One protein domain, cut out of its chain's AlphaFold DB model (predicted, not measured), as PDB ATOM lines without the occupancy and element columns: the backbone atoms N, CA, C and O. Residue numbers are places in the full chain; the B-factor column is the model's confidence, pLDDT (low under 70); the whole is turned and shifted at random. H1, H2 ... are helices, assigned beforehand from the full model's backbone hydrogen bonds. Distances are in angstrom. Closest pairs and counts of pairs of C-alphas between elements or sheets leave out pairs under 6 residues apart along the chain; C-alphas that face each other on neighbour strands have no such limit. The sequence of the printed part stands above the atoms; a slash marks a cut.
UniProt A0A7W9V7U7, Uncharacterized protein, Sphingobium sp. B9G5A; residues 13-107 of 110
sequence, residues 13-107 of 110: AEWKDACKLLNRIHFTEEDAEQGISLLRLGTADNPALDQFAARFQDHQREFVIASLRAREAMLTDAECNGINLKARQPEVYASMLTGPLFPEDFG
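This is residues 13 to 107 of the 110 residues of an uncharacterized protein of Sphingobium sp. B9G5A (UniProt A0A7W9V7U7). One long helix, H4, runs through the middle of the domain, and six shorter helices are set round it. The hairpin of H2 and H3 packs on one side of H4, with both helices crossing it nearly at right angles; H1 and the short H7 pack on the side away from that hairpin, while H6 folds back along H4 and the short H5 makes the turn between H4 and H6. Residues 77 to 82, of which 77 to 80 belong to H4, stick out, as do residues 87 to 92, of which 90 to 92 belong to H6. The printed part has 95 residues with seven named helices, H1 to H7 in chain order, and no named strand; its class is all helix. It is compact, with a radius of gyration of the C-alphas of 13.1 A, and spans 33 by 32 by 22 A.

The longest helix, H4, holds residues 61 to 80 and measures 28.2 A from C-alpha 61 at (236.366, 296.769, 138.018) to C-alpha 80 at (235.205, 317.406, 157.141). Before it come H1, residues 13 to 22, 14.3 A long and beginning with C-alpha 13 at (246.329, 313.969, 129.042); H2, residues 29 to 41, 18.0 A long; and H3, residues 47 to 53, 9.8 A long. After it come H5, residues 85 to 88, H6, residues 90 to 98, 12.8 A long, and H7, residues 103 to 106, which ends with C-alpha 106 at (242.655, 312.499, 141.812).

H4 is the hub and touches the six other helices. H2 touches residues 68 to 72 of H4 and stands about perpendicular to it, at 83 degrees; the closest C-alphas, of Ile 36 and Glu 72, are 6.2 A apart. H3 touches residues 61 to 65 of H4, also about perpendicular at 83 degrees, with the C-alphas of Ala 53 and Arg 61 closest at 5.3 A. H2 and H3 form a helical hairpin: they touch and run opposite ways at a shallow tilt of 27 degrees, and their closest C-alphas, of Leu 38 and Leu 49, are 6.1 A apart. H1 touches residues 63 to 67 of H4, about perpendicular at 88 degrees, with the C-alphas of Leu 22 and Ser 67 closest at 5.8 A. H7 only just touches H4, with 3 pairs of C-alphas within 8 A, the closest being those of Ala 70 and Asp 105 at 6.3 A. H6 only just touches H4, also with 3 such pairs; the two run opposite ways at a shallow tilt of 27 degrees, and the C-alphas of Arg 71 and Leu 97 are closest at 6.4 A. H5 and H4 touch only at the corner by their link, and only just, with 3 such pairs; the closest C-alphas, of Ala 78 and Leu 85, are 7.0 A apart. Among the pairs that stay apart are H1 and H3, H3 and H6, and H2 and H7. In H1, H2, H3, H4 and H6 every O i to N i+4 pair is within hydrogen-bond range; H5 and H7 are too short for such a pair.

The two C-alphas farthest apart, those of Ala 13 and Ala 87, are 36.3 A apart, while the first and last printed C-alphas, of Ala 13 and Gly 107, are 13.9 A apart. The printed part has no cut. No link is long: those from H1 to H2 and from H3 to H4 are short, and the other four are tight. The mean pLDDT of the printed part is 86.6, and the residues under 70 are 42 to 45, in the link between H2 and H3.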
ATOM      1  N   ALA A  13     247.137 314.357 130.201       88.81
ATOM      2  CA  ALA A  13     246.329 313.969 129.042       88.81
ATOM      3  C   ALA A  13     245.774 312.543 129.191       88.81
ATOM      4  O   ALA A  13     244.590 312.320 128.945       88.81
ATOM      5  N   GLU A  14     246.588 311.610 129.681       88.25
ATOM      6  CA  GLU A  14     246.163 310.239 129.987       88.25
ATOM      7  C   GLU A  14     245.120 310.214 131.112       88.25
ATOM      8  O   GLU A  14     244.110 309.517 131.015       88.25
ATOM      9  N   TRP A  15     245.295 311.051 132.139       86.62
ATOM     10  CA  TRP A  15     244.285 311.226 133.184       86.62
ATOM     11  C   TRP A  15     242.969 311.793 132.654       86.62
ATOM     12  O   TRP A  15     241.899 311.342 133.063       86.62
ATOM     13  N   LYS A  16     243.016 312.740 131.711       89.31
ATOM     14  CA  LYS A  16     241.808 313.230 131.029       89.31
ATOM     15  C   LYS A  16     241.078 312.112 130.293       89.31
ATOM     16  O   LYS A  16     239.850 312.069 130.338       89.31
ATOM     17  N   ASP A  17     241.803 311.228 129.621       89.25
ATOM     18  CA  ASP A  17     241.198 310.100 128.915       89.25
ATOM     19  C   ASP A  17     240.624 309.059 129.884       89.25
ATOM     20  O   ASP A  17     239.504 308.589 129.671       89.25
ATOM     21  N   ALA A  18     241.296 308.785 131.005       87.88
ATOM     22  CA  ALA A  18     240.740 307.955 132.072       87.88
ATOM     23  C   ALA A  18     239.462 308.566 132.670       87.88
ATOM     24  O   ALA A  18     238.464 307.866 132.826       87.88
ATOM     25  N   CYS A  19     239.432 309.879 132.907       89.31
ATOM     26  CA  CYS A  19     238.236 310.576 133.387       89.31
ATOM     27  C   CYS A  19     237.061 310.462 132.406       89.31
ATOM     28  O   CYS A  19     235.927 310.275 132.834       89.31
ATOM     29  N   LYS A  20     237.302 310.473 131.086       89.62
ATOM     30  CA  LYS A  20     236.237 310.210 130.097       89.62
ATOM     31  C   LYS A  20     235.628 308.816 130.253       89.62
ATOM     32  O   LYS A  20     234.436 308.661 129.998       89.62
ATOM     33  N   LEU A  21     236.426 307.815 130.627       87.50
ATOM     34  CA  LEU A  21     235.941 306.457 130.880       87.50
ATOM     35  C   LEU A  21     235.173 306.386 132.202       87.50
ATOM     36  O   LEU A  21     234.077 305.833 132.232       87.50
ATOM     37  N   LEU A  22     235.699 307.010 133.259       89.00
ATOM     38  CA  LEU A  22     235.037 307.090 134.563       89.00
ATOM     39  C   LEU A  22     233.681 307.801 134.485       89.00
ATOM     40  O   LEU A  22     232.730 307.379 135.130       89.00
ATOM     41  N   ASN A  23     233.561 308.833 133.647       89.31
ATOM     42  CA  ASN A  23     232.331 309.620 133.491       89.31
ATOM     43  C   ASN A  23     231.206 308.890 132.753       89.31
ATOM     44  O   ASN A  23     230.104 309.421 132.654       89.31
ATOM     45  N   ARG A  24     231.472 307.685 132.236       89.19
ATOM     46  CA  ARG A  24     230.440 306.782 131.705       89.19
ATOM     47  C   ARG A  24     229.829 305.898 132.790       89.19
ATOM     48  O   ARG A  24     228.822 305.250 132.533       89.19
ATOM     49  N   ILE A  25     230.447 305.849 133.970       89.50
ATOM     50  CA  ILE A  25     229.978 305.065 135.106       89.50
ATOM     51  C   ILE A  25     229.007 305.939 135.892       89.50
ATOM     52  O   ILE A  25     229.391 306.938 136.504       89.50
ATOM     53  N   HIS A  26     227.736 305.556 135.856       85.94
ATOM     54  CA  HIS A  26     226.671 306.238 136.575       85.94
ATOM     55  C   HIS A  26     226.216 305.375 137.745       85.94
ATOM     56  O   HIS A  26     225.815 304.229 137.557       85.94
ATOM     57  N   PHE A  27     226.272 305.939 138.947       87.81
ATOM     58  CA  PHE A  27     225.734 305.310 140.143       87.81
ATOM     59  C   PHE A  27     224.327 305.837 140.398       87.81
ATOM     60  O   PHE A  27     224.089 307.044 140.313       87.81
ATOM     61  N   THR A  28     223.403 304.944 140.740       89.25
ATOM     62  CA  THR A  28     222.195 305.364 141.453       89.25
ATOM     63  C   THR A  28     222.564 305.771 142.885       89.25
ATOM     64  O   THR A  28     223.652 305.447 143.367       89.25
ATOM     65  N   GLU A  29     221.672 306.476 143.582       87.62
ATOM     66  CA  GLU A  29     221.878 306.808 144.999       87.62
ATOM     67  C   GLU A  29     222.065 305.539 145.847       87.62
ATOM     68  O   GLU A  29     223.003 305.456 146.636       87.62
ATOM     69  N   GLU A  30     221.255 304.506 145.599       90.19
ATOM     70  CA  GLU A  30     221.359 303.212 146.280       90.19
ATOM     71  C   GLU A  30     222.714 302.532 146.026       90.19
ATOM     72  O   GLU A  30     223.369 302.076 146.968       90.19
ATOM     73  N   ASP A  31     223.180 302.511 144.771       90.94
ATOM     74  CA  ASP A  31     224.482 301.933 144.429       90.94
ATOM     75  C   ASP A  31     225.628 302.697 145.094       90.94
ATOM     76  O   ASP A  31     226.565 302.089 145.614       90.94
ATOM     77  N   ALA A  32     225.561 304.029 145.087       88.38
ATOM     78  CA  ALA A  32     226.579 304.868 145.693       88.38
ATOM     79  C   ALA A  32     226.639 304.670 147.209       88.38
ATOM     80  O   ALA A  32     227.728 304.525 147.756       88.38
ATOM     81  N   GLU A  33     225.497 304.617 147.894       90.12
ATOM     82  CA  GLU A  33     225.441 304.381 149.337       90.12
ATOM     83  C   GLU A  33     225.980 303.010 149.716       90.12
ATOM     84  O   GLU A  33     226.811 302.899 150.625       90.12
ATOM     85  N   GLN A  34     225.557 301.971 148.991       91.00
ATOM     86  CA  GLN A  34     226.068 300.626 149.192       91.00
ATOM     87  C   GLN A  34     227.585 300.593 148.970       91.00
ATOM     88  O   GLN A  34     228.328 300.111 149.825       91.00
ATOM     89  N   GLY A  35     228.056 301.140 147.850       90.69
ATOM     90  CA  GLY A  35     229.470 301.174 147.501       90.69
ATOM     91  C   GLY A  35     230.314 301.960 148.510       90.69
ATOM     92  O   GLY A  35     231.343 301.464 148.970       90.69
ATOM     93  N   ILE A  36     229.885 303.165 148.890       90.31
ATOM     94  CA  ILE A  36     230.581 304.017 149.867       90.31
ATOM     95  C   ILE A  36     230.627 303.328 151.233       90.31
ATOM     96  O   ILE A  36     231.670 303.327 151.886       90.31
ATOM     97  N   SER A  37     229.533 302.687 151.655       89.56
ATOM     98  CA  SER A  37     229.515 301.898 152.888       89.56
ATOM     99  C   SER A  37     230.548 300.766 152.841       89.56
ATOM    100  O   SER A  37     231.339 300.612 153.772       89.56
ATOM    101  N   LEU A  38     230.626 300.034 151.723       90.38
ATOM    102  CA  LEU A  38     231.631 298.986 151.515       90.38
ATOM    103  C   LEU A  38     233.067 299.535 151.515       90.38
ATOM    104  O   LEU A  38     233.962 298.880 152.050       90.38
ATOM    105  N   LEU A  39     233.304 300.725 150.954       87.62
ATOM    106  CA  LEU A  39     234.613 301.387 151.001       87.62
ATOM    107  C   LEU A  39     235.016 301.759 152.430       87.62
ATOM    108  O   LEU A  39     236.151 301.498 152.822       87.62
ATOM    109  N   ARG A  40     234.094 302.339 153.206       86.38
ATOM    110  CA  ARG A  40     234.347 302.807 154.579       86.38
ATOM    111  C   ARG A  40     234.506 301.661 155.585       86.38
ATOM    112  O   ARG A  40     235.240 301.807 156.557       86.38
ATOM    113  N   LEU A  41     233.828 300.533 155.363       81.88
ATOM    114  CA  LEU A  41     233.864 299.355 156.243       81.88
ATOM    115  C   LEU A  41     234.952 298.333 155.867       81.88
ATOM    116  O   LEU A  41     235.279 297.462 156.675       81.88
ATOM    117  N   GLY A  42     235.467 298.385 154.638       68.81
ATOM    118  CA  GLY A  42     236.355 297.364 154.086       68.81
ATOM    119  C   GLY A  42     237.814 297.477 154.531       68.81
ATOM    120  O   GLY A  42     238.359 298.564 154.706       68.81
ATOM    121  N   THR A  43     238.489 296.331 154.633       60.97
ATOM    122  CA  THR A  43     239.957 296.254 154.587       60.97
ATOM    123  C   THR A  43     240.437 296.325 153.128       60.97
ATOM    124  O   THR A  43     239.632 296.309 152.198       60.97
ATOM    125  N   ALA A  44     241.753 296.434 152.899       57.56
ATOM    126  CA  ALA A  44     242.333 296.630 151.563       57.56
ATOM    127  C   ALA A  44     241.893 295.591 150.503       57.56
ATOM    128  O   ALA A  44     241.875 295.926 149.319       57.56
ATOM    129  N   ASP A  45     241.497 294.390 150.937       64.44
ATOM    130  CA  ASP A  45     240.917 293.332 150.110       64.44
ATOM    131  C   ASP A  45     239.453 293.114 150.520       64.44
ATOM    132  O   ASP A  45     239.149 292.319 151.411       64.44
ATOM    133  N   ASN A  46     238.537 293.863 149.897       76.38
ATOM    134  CA  ASN A  46     237.106 293.773 150.178       76.38
ATOM    135  C   ASN A  46     236.377 292.978 149.071       76.38
ATOM    136  O   ASN A  46     235.986 293.573 148.064       76.38
ATOM    137  N   PRO A  47     236.121 291.664 149.246       82.62
ATOM    138  CA  PRO A  47     235.434 290.850 148.239       82.62
ATOM    139  C   PRO A  47     233.991 291.306 147.969       82.62
ATOM    140  O   PRO A  47     233.450 291.033 146.900       82.62
ATOM    141  N   ALA A  48     233.356 292.025 148.899       87.12
ATOM    142  CA  ALA A  48     232.037 292.607 148.660       87.12
ATOM    143  C   ALA A  48     232.108 293.812 147.707       87.12
ATOM    144  O   ALA A  48     231.189 294.024 146.920       87.12
ATOM    145  N   LEU A  49     233.216 294.561 147.717       85.94
ATOM    146  CA  LEU A  49     233.459 295.629 146.746       85.94
ATOM    147  C   LEU A  49     233.678 295.058 145.337       85.94
ATOM    148  O   LEU A  49     233.246 295.654 144.352       85.94
ATOM    149  N   ASP A  50     234.273 293.869 145.246       85.50
ATOM    150  CA  ASP A  50     234.459 293.159 143.977       85.50
ATOM    151  C   ASP A  50     233.128 292.694 143.399       85.50
ATOM    152  O   ASP A  50     232.860 292.887 142.213       85.50
ATOM    153  N   GLN A  51     232.261 292.140 144.249       88.31
ATOM    154  CA  GLN A  51     230.902 291.766 143.861       88.31
ATOM    155  C   GLN A  51     230.072 292.984 143.449       88.31
ATOM    156  O   GLN A  51     229.325 292.912 142.476       88.31
ATOM    157  N   PHE A  52     230.224 294.109 144.151       91.06
ATOM    158  CA  PHE A  52     229.590 295.364 143.769       91.06
ATOM    159  C   PHE A  52     230.051 295.819 142.379       91.06
ATOM    160  O   PHE A  52     229.219 296.056 141.505       91.06
ATOM    161  N   ALA A  53     231.364 295.874 142.140       89.75
ATOM    162  CA  ALA A  53     231.915 296.294 140.856       89.75
ATOM    163  C   ALA A  53     231.508 295.356 139.706       89.75
ATOM    164  O   ALA A  53     231.257 295.823 138.599       89.75
ATOM    165  N   ALA A  54     231.354 294.054 139.970       89.62
ATOM    166  CA  ALA A  54     230.904 293.072 138.981       89.62
ATOM    167  C   ALA A  54     229.471 293.311 138.461       89.62
ATOM    168  O   ALA A  54     229.107 292.779 137.411       89.62
ATOM    169  N   ARG A  55     228.651 294.120 139.152       91.00
ATOM    170  CA  ARG A  55     227.320 294.532 138.667       91.00
ATOM    171  C   ARG A  55     227.407 295.461 137.448       91.00
ATOM    172  O   ARG A  55     226.472 295.511 136.658       91.00
ATOM    173  N   PHE A  56     228.533 296.151 137.272       90.12
ATOM    174  CA  PHE A  56     228.797 297.083 136.177       90.12
ATOM    175  C   PHE A  56     229.518 296.363 135.031       90.12
ATOM    176  O   PHE A  56     230.677 296.641 134.743       90.12
ATOM    177  N   GLN A  57     228.835 295.406 134.393       82.75
ATOM    178  CA  GLN A  57     229.429 294.459 133.432       82.75
ATOM    179  C   GLN A  57     230.131 295.120 132.232       82.75
ATOM    180  O   GLN A  57     231.071 294.547 131.682       82.75
ATOM    181  N   ASP A  58     229.714 296.332 131.855       87.56
ATOM    182  CA  ASP A  58     230.297 297.108 130.753       87.56
ATOM    183  C   ASP A  58     231.574 297.877 131.145       87.56
ATOM    184  O   ASP A  58     232.197 298.544 130.312       87.56
ATOM    185  N   HIS A  59     231.975 297.807 132.416       86.75
ATOM    186  CA  HIS A  59     233.079 298.576 132.971       86.75
ATOM    187  C   HIS A  59     234.121 297.676 133.636       86.75
ATOM    188  O   HIS A  59     233.817 296.688 134.299       86.75
ATOM    189  N   GLN A  60     235.391 298.051 133.486       86.50
ATOM    190  CA  GLN A  60     236.473 297.414 134.227       86.50
ATOM    191  C   GLN A  60     236.323 297.719 135.720       86.50
ATOM    192  O   GLN A  60     236.073 298.865 136.108       86.50
ATOM    193  N   ARG A  61     236.512 296.696 136.557       86.94
ATOM    194  CA  ARG A  61     236.366 296.769 138.018       86.94
ATOM    195  C   ARG A  61     237.137 297.942 138.621       86.94
ATOM    196  O   ARG A  61     236.608 298.659 139.467       86.94
ATOM    197  N   GLU A  62     238.371 298.150 138.178       86.31
ATOM    198  CA  GLU A  62     239.270 299.195 138.666       86.31
ATOM    199  C   GLU A  62     238.675 300.591 138.451       86.31
ATOM    200  O   GLU A  62     238.774 301.443 139.332       86.31
ATOM    201  N   PHE A  63     237.993 300.813 137.324       88.50
ATOM    202  CA  PHE A  63     237.354 302.090 137.010       88.50
ATOM    203  C   PHE A  63     236.114 302.331 137.870       88.50
ATOM    204  O   PHE A  63     235.914 303.446 138.348       88.50
ATOM    205  N   VAL A  64     235.304 301.297 138.118       90.31
ATOM    206  CA  VAL A  64     234.132 301.407 139.004       90.31
ATOM    207  C   VAL A  64     234.574 301.775 140.416       90.31
ATOM    208  O   VAL A  64     234.068 302.733 141.000       90.31
ATOM    209  N   ILE A  65     235.576 301.066 140.940       88.81
ATOM    210  CA  ILE A  65     236.116 301.312 142.280       88.81
ATOM    211  C   ILE A  65     236.776 302.695 142.363       88.81
ATOM    212  O   ILE A  65     236.572 303.406 143.347       88.81
ATOM    213  N   ALA A  66     237.544 303.101 141.348       88.00
ATOM    214  CA  ALA A  66     238.179 304.416 141.321       88.00
ATOM    215  C   ALA A  66     237.152 305.556 141.264       88.00
ATOM    216  O   ALA A  66     237.288 306.528 142.004       88.00
ATOM    217  N   SER A  67     236.103 305.421 140.444       90.25
ATOM    218  CA  SER A  67     235.018 306.405 140.362       90.25
ATOM    219  C   SER A  67     234.301 306.550 141.706       90.25
ATOM    220  O   SER A  67     234.105 307.661 142.197       90.25
ATOM    221  N   LEU A  68     233.985 305.424 142.349       90.44
ATOM    222  CA  LEU A  68     233.337 305.401 143.656       90.44
ATOM    223  C   LEU A  68     234.207 306.053 144.746       90.44
ATOM    224  O   LEU A  68     233.699 306.831 145.547       90.44
ATOM    225  N   ARG A  69     235.522 305.790 144.755       88.31
ATOM    226  CA  ARG A  69     236.468 306.418 145.695       88.31
ATOM    227  C   ARG A  69     236.591 307.924 145.499       88.31
ATOM    228  O   ARG A  69     236.637 308.641 146.488       88.31
ATOM    229  N   ALA A  70     236.632 308.401 144.256       88.88
ATOM    230  CA  ALA A  70     236.684 309.837 143.985       88.88
ATOM    231  C   ALA A  70     235.446 310.551 144.552       88.88
ATOM    232  O   ALA A  70     235.560 311.573 145.224       88.88
ATOM    233  N   ARG A  71     234.261 309.959 144.367       89.62
ATOM    234  CA  ARG A  71     233.000 310.487 144.911       89.62
ATOM    235  C   ARG A  71     232.938 310.410 146.436       89.62
ATOM    236  O   ARG A  71     232.425 311.323 147.075       89.62
ATOM    237  N   GLU A  72     233.478 309.346 147.024       90.25
ATOM    238  CA  GLU A  72     233.610 309.222 148.479       90.25
ATOM    239  C   GLU A  72     234.542 310.295 149.053       90.25
ATOM    240  O   GLU A  72     234.189 310.923 150.045       90.25
ATOM    241  N   ALA A  73     235.666 310.577 148.390       87.94
ATOM    242  CA  ALA A  73     236.592 311.625 148.806       87.94
ATOM    243  C   ALA A  73     235.934 313.016 148.776       87.94
ATOM    244  O   ALA A  73     236.102 313.783 149.722       87.94
ATOM    245  N   MET A  74     235.132 313.316 147.747       87.69
ATOM    246  CA  MET A  74     234.334 314.551 147.683       87.69
ATOM    247  C   MET A  74     233.334 314.654 148.843       87.69
ATOM    248  O   MET A  74     233.183 315.718 149.446       87.69
ATOM    249  N   LEU A  75     232.657 313.548 149.177       88.94
ATOM    250  CA  LEU A  75     231.722 313.502 150.300       88.94
ATOM    251  C   LEU A  75     232.446 313.722 151.631       88.94
ATOM    252  O   LEU A  75     232.004 314.528 152.447       88.94
ATOM    253  N   THR A  76     233.563 313.027 151.832       88.88
ATOM    254  CA  THR A  76     234.388 313.127 153.035       88.88
ATOM    255  C   THR A  76     234.950 314.537 153.206       88.88
ATOM    256  O   THR A  76     234.926 315.055 154.318       88.88
ATOM    257  N   ASP A  77     235.371 315.211 152.130       88.19
ATOM    258  CA  ASP A  77     235.807 316.612 152.195       88.19
ATOM    259  C   ASP A  77     234.670 317.544 152.650       88.19
ATOM    260  O   ASP A  77     234.847 318.360 153.561       88.19
ATOM    261  N   ALA A  78     233.459 317.378 152.110       87.31
ATOM    262  CA  ALA A  78     232.297 318.145 152.558       87.31
ATOM    263  C   ALA A  78     231.953 317.876 154.038       87.31
ATOM    264  O   ALA A  78     231.714 318.817 154.803       87.31
ATOM    265  N   GLU A  79     231.984 316.610 154.463       88.69
ATOM    266  CA  GLU A  79     231.758 316.199 155.853       88.69
ATOM    267  C   GLU A  79     232.822 316.785 156.798       88.69
ATOM    268  O   GLU A  79     232.471 317.309 157.860       88.69
ATOM    269  N   CYS A  80     234.100 316.788 156.399       88.50
ATOM    270  CA  CYS A  80     235.205 317.406 157.141       88.50
ATOM    271  C   CYS A  80     235.027 318.921 157.317       88.50
ATOM    272  O   CYS A  80     235.436 319.472 158.340       88.50
ATOM    273  N   ASN A  81     234.359 319.584 156.374       88.56
ATOM    274  CA  ASN A  81     233.984 320.996 156.465       88.56
ATOM    275  C   ASN A  81     232.651 321.230 157.215       88.56
ATOM    276  O   ASN A  81     232.131 322.348 157.242       88.56
ATOM    277  N   GLY A  82     232.080 320.196 157.845       87.94
ATOM    278  CA  GLY A  82     230.839 320.279 158.620       87.94
ATOM    279  C   GLY A  82     229.567 320.341 157.768       87.94
ATOM    280  O   GLY A  82     228.496 320.698 158.273       87.94
ATOM    281  N   ILE A  83     229.658 320.006 156.479       88.56
ATOM    282  CA  ILE A  83     228.543 320.039 155.533       88.56
ATOM    283  C   ILE A  83     228.017 318.617 155.334       88.56
ATOM    284  O   ILE A  83     228.616 317.794 154.653       88.56
ATOM    285  N   ASN A  84     226.829 318.341 155.871       87.62
ATOM    286  CA  ASN A  84     226.089 317.133 155.518       87.62
ATOM    287  C   ASN A  84     225.336 317.370 154.198       87.62
ATOM    288  O   ASN A  84     224.220 317.899 154.215       87.62
ATOM    289  N   LEU A  85     225.955 317.006 153.069       84.94
ATOM    290  CA  LEU A  85     225.375 317.193 151.733       84.94
ATOM    291  C   LEU A  85     224.022 316.494 151.594       84.94
ATOM    292  O   LEU A  85     223.067 317.122 151.155       84.94
ATOM    293  N   LYS A  86     223.895 315.247 152.058       85.25
ATOM    294  CA  LYS A  86     222.644 314.486 151.946       85.25
ATOM    295  C   LYS A  86     221.475 315.170 152.664       85.25
ATOM    296  O   LYS A  86     220.375 315.242 152.129       85.25
ATOM    297  N   ALA A  87     221.709 315.706 153.862       86.69
ATOM    298  CA  ALA A  87     220.656 316.338 154.659       86.69
ATOM    299  C   ALA A  87     220.389 317.804 154.283       86.69
ATOM    300  O   ALA A  87     219.264 318.277 154.423       86.69
ATOM    301  N   ARG A  88     221.424 318.550 153.873       86.69
ATOM    302  CA  ARG A  88     221.336 320.008 153.672       86.69
ATOM    303  C   ARG A  88     221.262 320.429 152.209       86.69
ATOM    304  O   ARG A  88     220.754 321.510 151.939       86.69
ATOM    305  N   GLN A  89     221.797 319.626 151.292       89.12
ATOM    306  CA  GLN A  89     221.885 319.924 149.860       89.12
ATOM    307  C   GLN A  89     221.715 318.639 149.019       89.12
ATOM    308  O   GLN A  89     222.651 318.223 148.331       89.12
ATOM    309  N   PRO A  90     220.538 317.985 149.064       87.06
ATOM    310  CA  PRO A  90     220.317 316.690 148.408       87.06
ATOM    311  C   PRO A  90     220.518 316.743 146.886       87.06
ATOM    312  O   PRO A  90     220.999 315.783 146.295       87.06
ATOM    313  N   GLU A  91     220.232 317.881 146.248       88.25
ATOM    314  CA  GLU A  91     220.486 318.080 144.813       88.25
ATOM    315  C   GLU A  91     221.985 318.082 144.485       88.25
ATOM    316  O   GLU A  91     222.408 317.498 143.488       88.25
ATOM    317  N   VAL A  92     222.806 318.691 145.348       87.25
ATOM    318  CA  VAL A  92     224.269 318.686 145.207       87.25
ATOM    319  C   VAL A  92     224.816 317.290 145.461       87.25
ATOM    320  O   VAL A  92     225.684 316.842 144.717       87.25
ATOM    321  N   TYR A  93     224.275 316.575 146.450       87.81
ATOM    322  CA  TYR A  93     224.617 315.175 146.687       87.81
ATOM    323  C   TYR A  93     224.324 314.310 145.453       87.81
ATOM    324  O   TYR A  93     225.231 313.664 144.936       87.81
ATOM    325  N   ALA A  94     223.105 314.375 144.908       87.00
ATOM    326  CA  ALA A  94     222.732 313.635 143.703       87.00
ATOM    327  C   ALA A  94     223.615 314.009 142.498       87.00
ATOM    328  O   ALA A  94     224.134 313.133 141.807       87.00
ATOM    329  N   SER A  95     223.864 315.306 142.283       87.19
ATOM    330  CA  SER A  95     224.737 315.774 141.202       87.19
ATOM    331  C   SER A  95     226.190 315.335 141.384       87.19
ATOM    332  O   SER A  95     226.871 315.092 140.391       87.19
ATOM    333  N   MET A  96     226.688 315.231 142.615       87.00
ATOM    334  CA  MET A  96     228.034 314.735 142.910       87.00
ATOM    335  C   MET A  96     228.158 313.240 142.604       87.00
ATOM    336  O   MET A  96     229.235 312.792 142.227       87.00
ATOM    337  N   LEU A  97     227.080 312.458 142.718       85.31
ATOM    338  CA  LEU A  97     227.103 311.022 142.419       85.31
ATOM    339  C   LEU A  97     227.165 310.706 140.920       85.31
ATOM    340  O   LEU A  97     227.708 309.673 140.530       85.31
ATOM    341  N   THR A  98     226.645 311.591 140.072       83.44
ATOM    342  CA  THR A  98     226.587 311.380 138.613       83.44
ATOM    343  C   THR A  98     227.418 312.379 137.817       83.44
ATOM    344  O   THR A  98     227.559 312.232 136.604       83.44
ATOM    345  N   GLY A  99     227.949 313.405 138.478       84.62
ATOM    346  CA  GLY A  99     228.700 314.488 137.860       84.62
ATOM    347  C   GLY A  99     230.030 314.024 137.266       84.62
ATOM    348  O   GLY A  99     230.551 312.969 137.662       84.62
ATOM    349  N   PRO A 100     230.578 314.798 136.313       87.69
ATOM    350  CA  PRO A 100     231.859 314.492 135.701       87.69
ATOM    351  C   PRO A 100     232.992 314.611 136.724       87.69
ATOM    352  O   PRO A 100     233.054 315.572 137.483       87.69
ATOM    353  N   LEU A 101     233.889 313.637 136.687       89.19
ATOM    354  CA  LEU A 101     235.186 313.625 137.336       89.19
ATOM    355  C   LEU A 101     236.244 314.220 136.403       89.19
ATOM    356  O   LEU A 101     236.172 314.084 135.171       89.19
ATOM    357  N   PHE A 102     237.243 314.837 137.014       88.94
ATOM    358  CA  PHE A 102     238.384 315.478 136.384       88.94
ATOM    359  C   PHE A 102     239.691 314.987 137.025       88.94
ATOM    360  O   PHE A 102     239.675 314.490 138.150       88.94
ATOM    361  N   PRO A 103     240.847 315.115 136.343       86.12
ATOM    362  CA  PRO A 103     242.143 314.727 136.909       86.12
ATOM    363  C   PRO A 103     242.426 315.337 138.293       86.12
ATOM    364  O   PRO A 103     243.056 314.708 139.141       86.12
ATOM    365  N   GLU A 104     241.930 316.547 138.534       86.44
ATOM    366  CA  GLU A 104     242.076 317.279 139.787       86.44
ATOM    367  C   GLU A 104     241.422 316.548 140.974       86.44
ATOM    368  O   GLU A 104     241.966 316.595 142.077       86.44
ATOM    369  N   ASP A 105     240.347 315.786 140.743       82.75
ATOM    370  CA  ASP A 105     239.680 314.958 141.763       82.75
ATOM    371  C   ASP A 105     240.556 313.779 142.231       82.75
ATOM    372  O   ASP A 105     240.285 313.144 143.249       82.75
ATOM    373  N   PHE A 106     241.636 313.499 141.495       80.25
ATOM    374  CA  PHE A 106     242.655 312.499 141.812       80.25
ATOM    375  C   PHE A 106     243.990 313.134 142.240       80.25
ATOM    376  O   PHE A 106     244.999 312.436 142.347       80.25
ATOM    377  N   GLY A 107     244.022 314.452 142.477       78.25
ATOM    378  CA  GLY A 107     245.233 315.184 142.861       78.25
ATOM    379  C   GLY A 107     246.219 315.417 141.711       78.25
ATOM    380  O   GLY A 107     247.408 315.640 141.950       78.25
TER     381      GLY A 107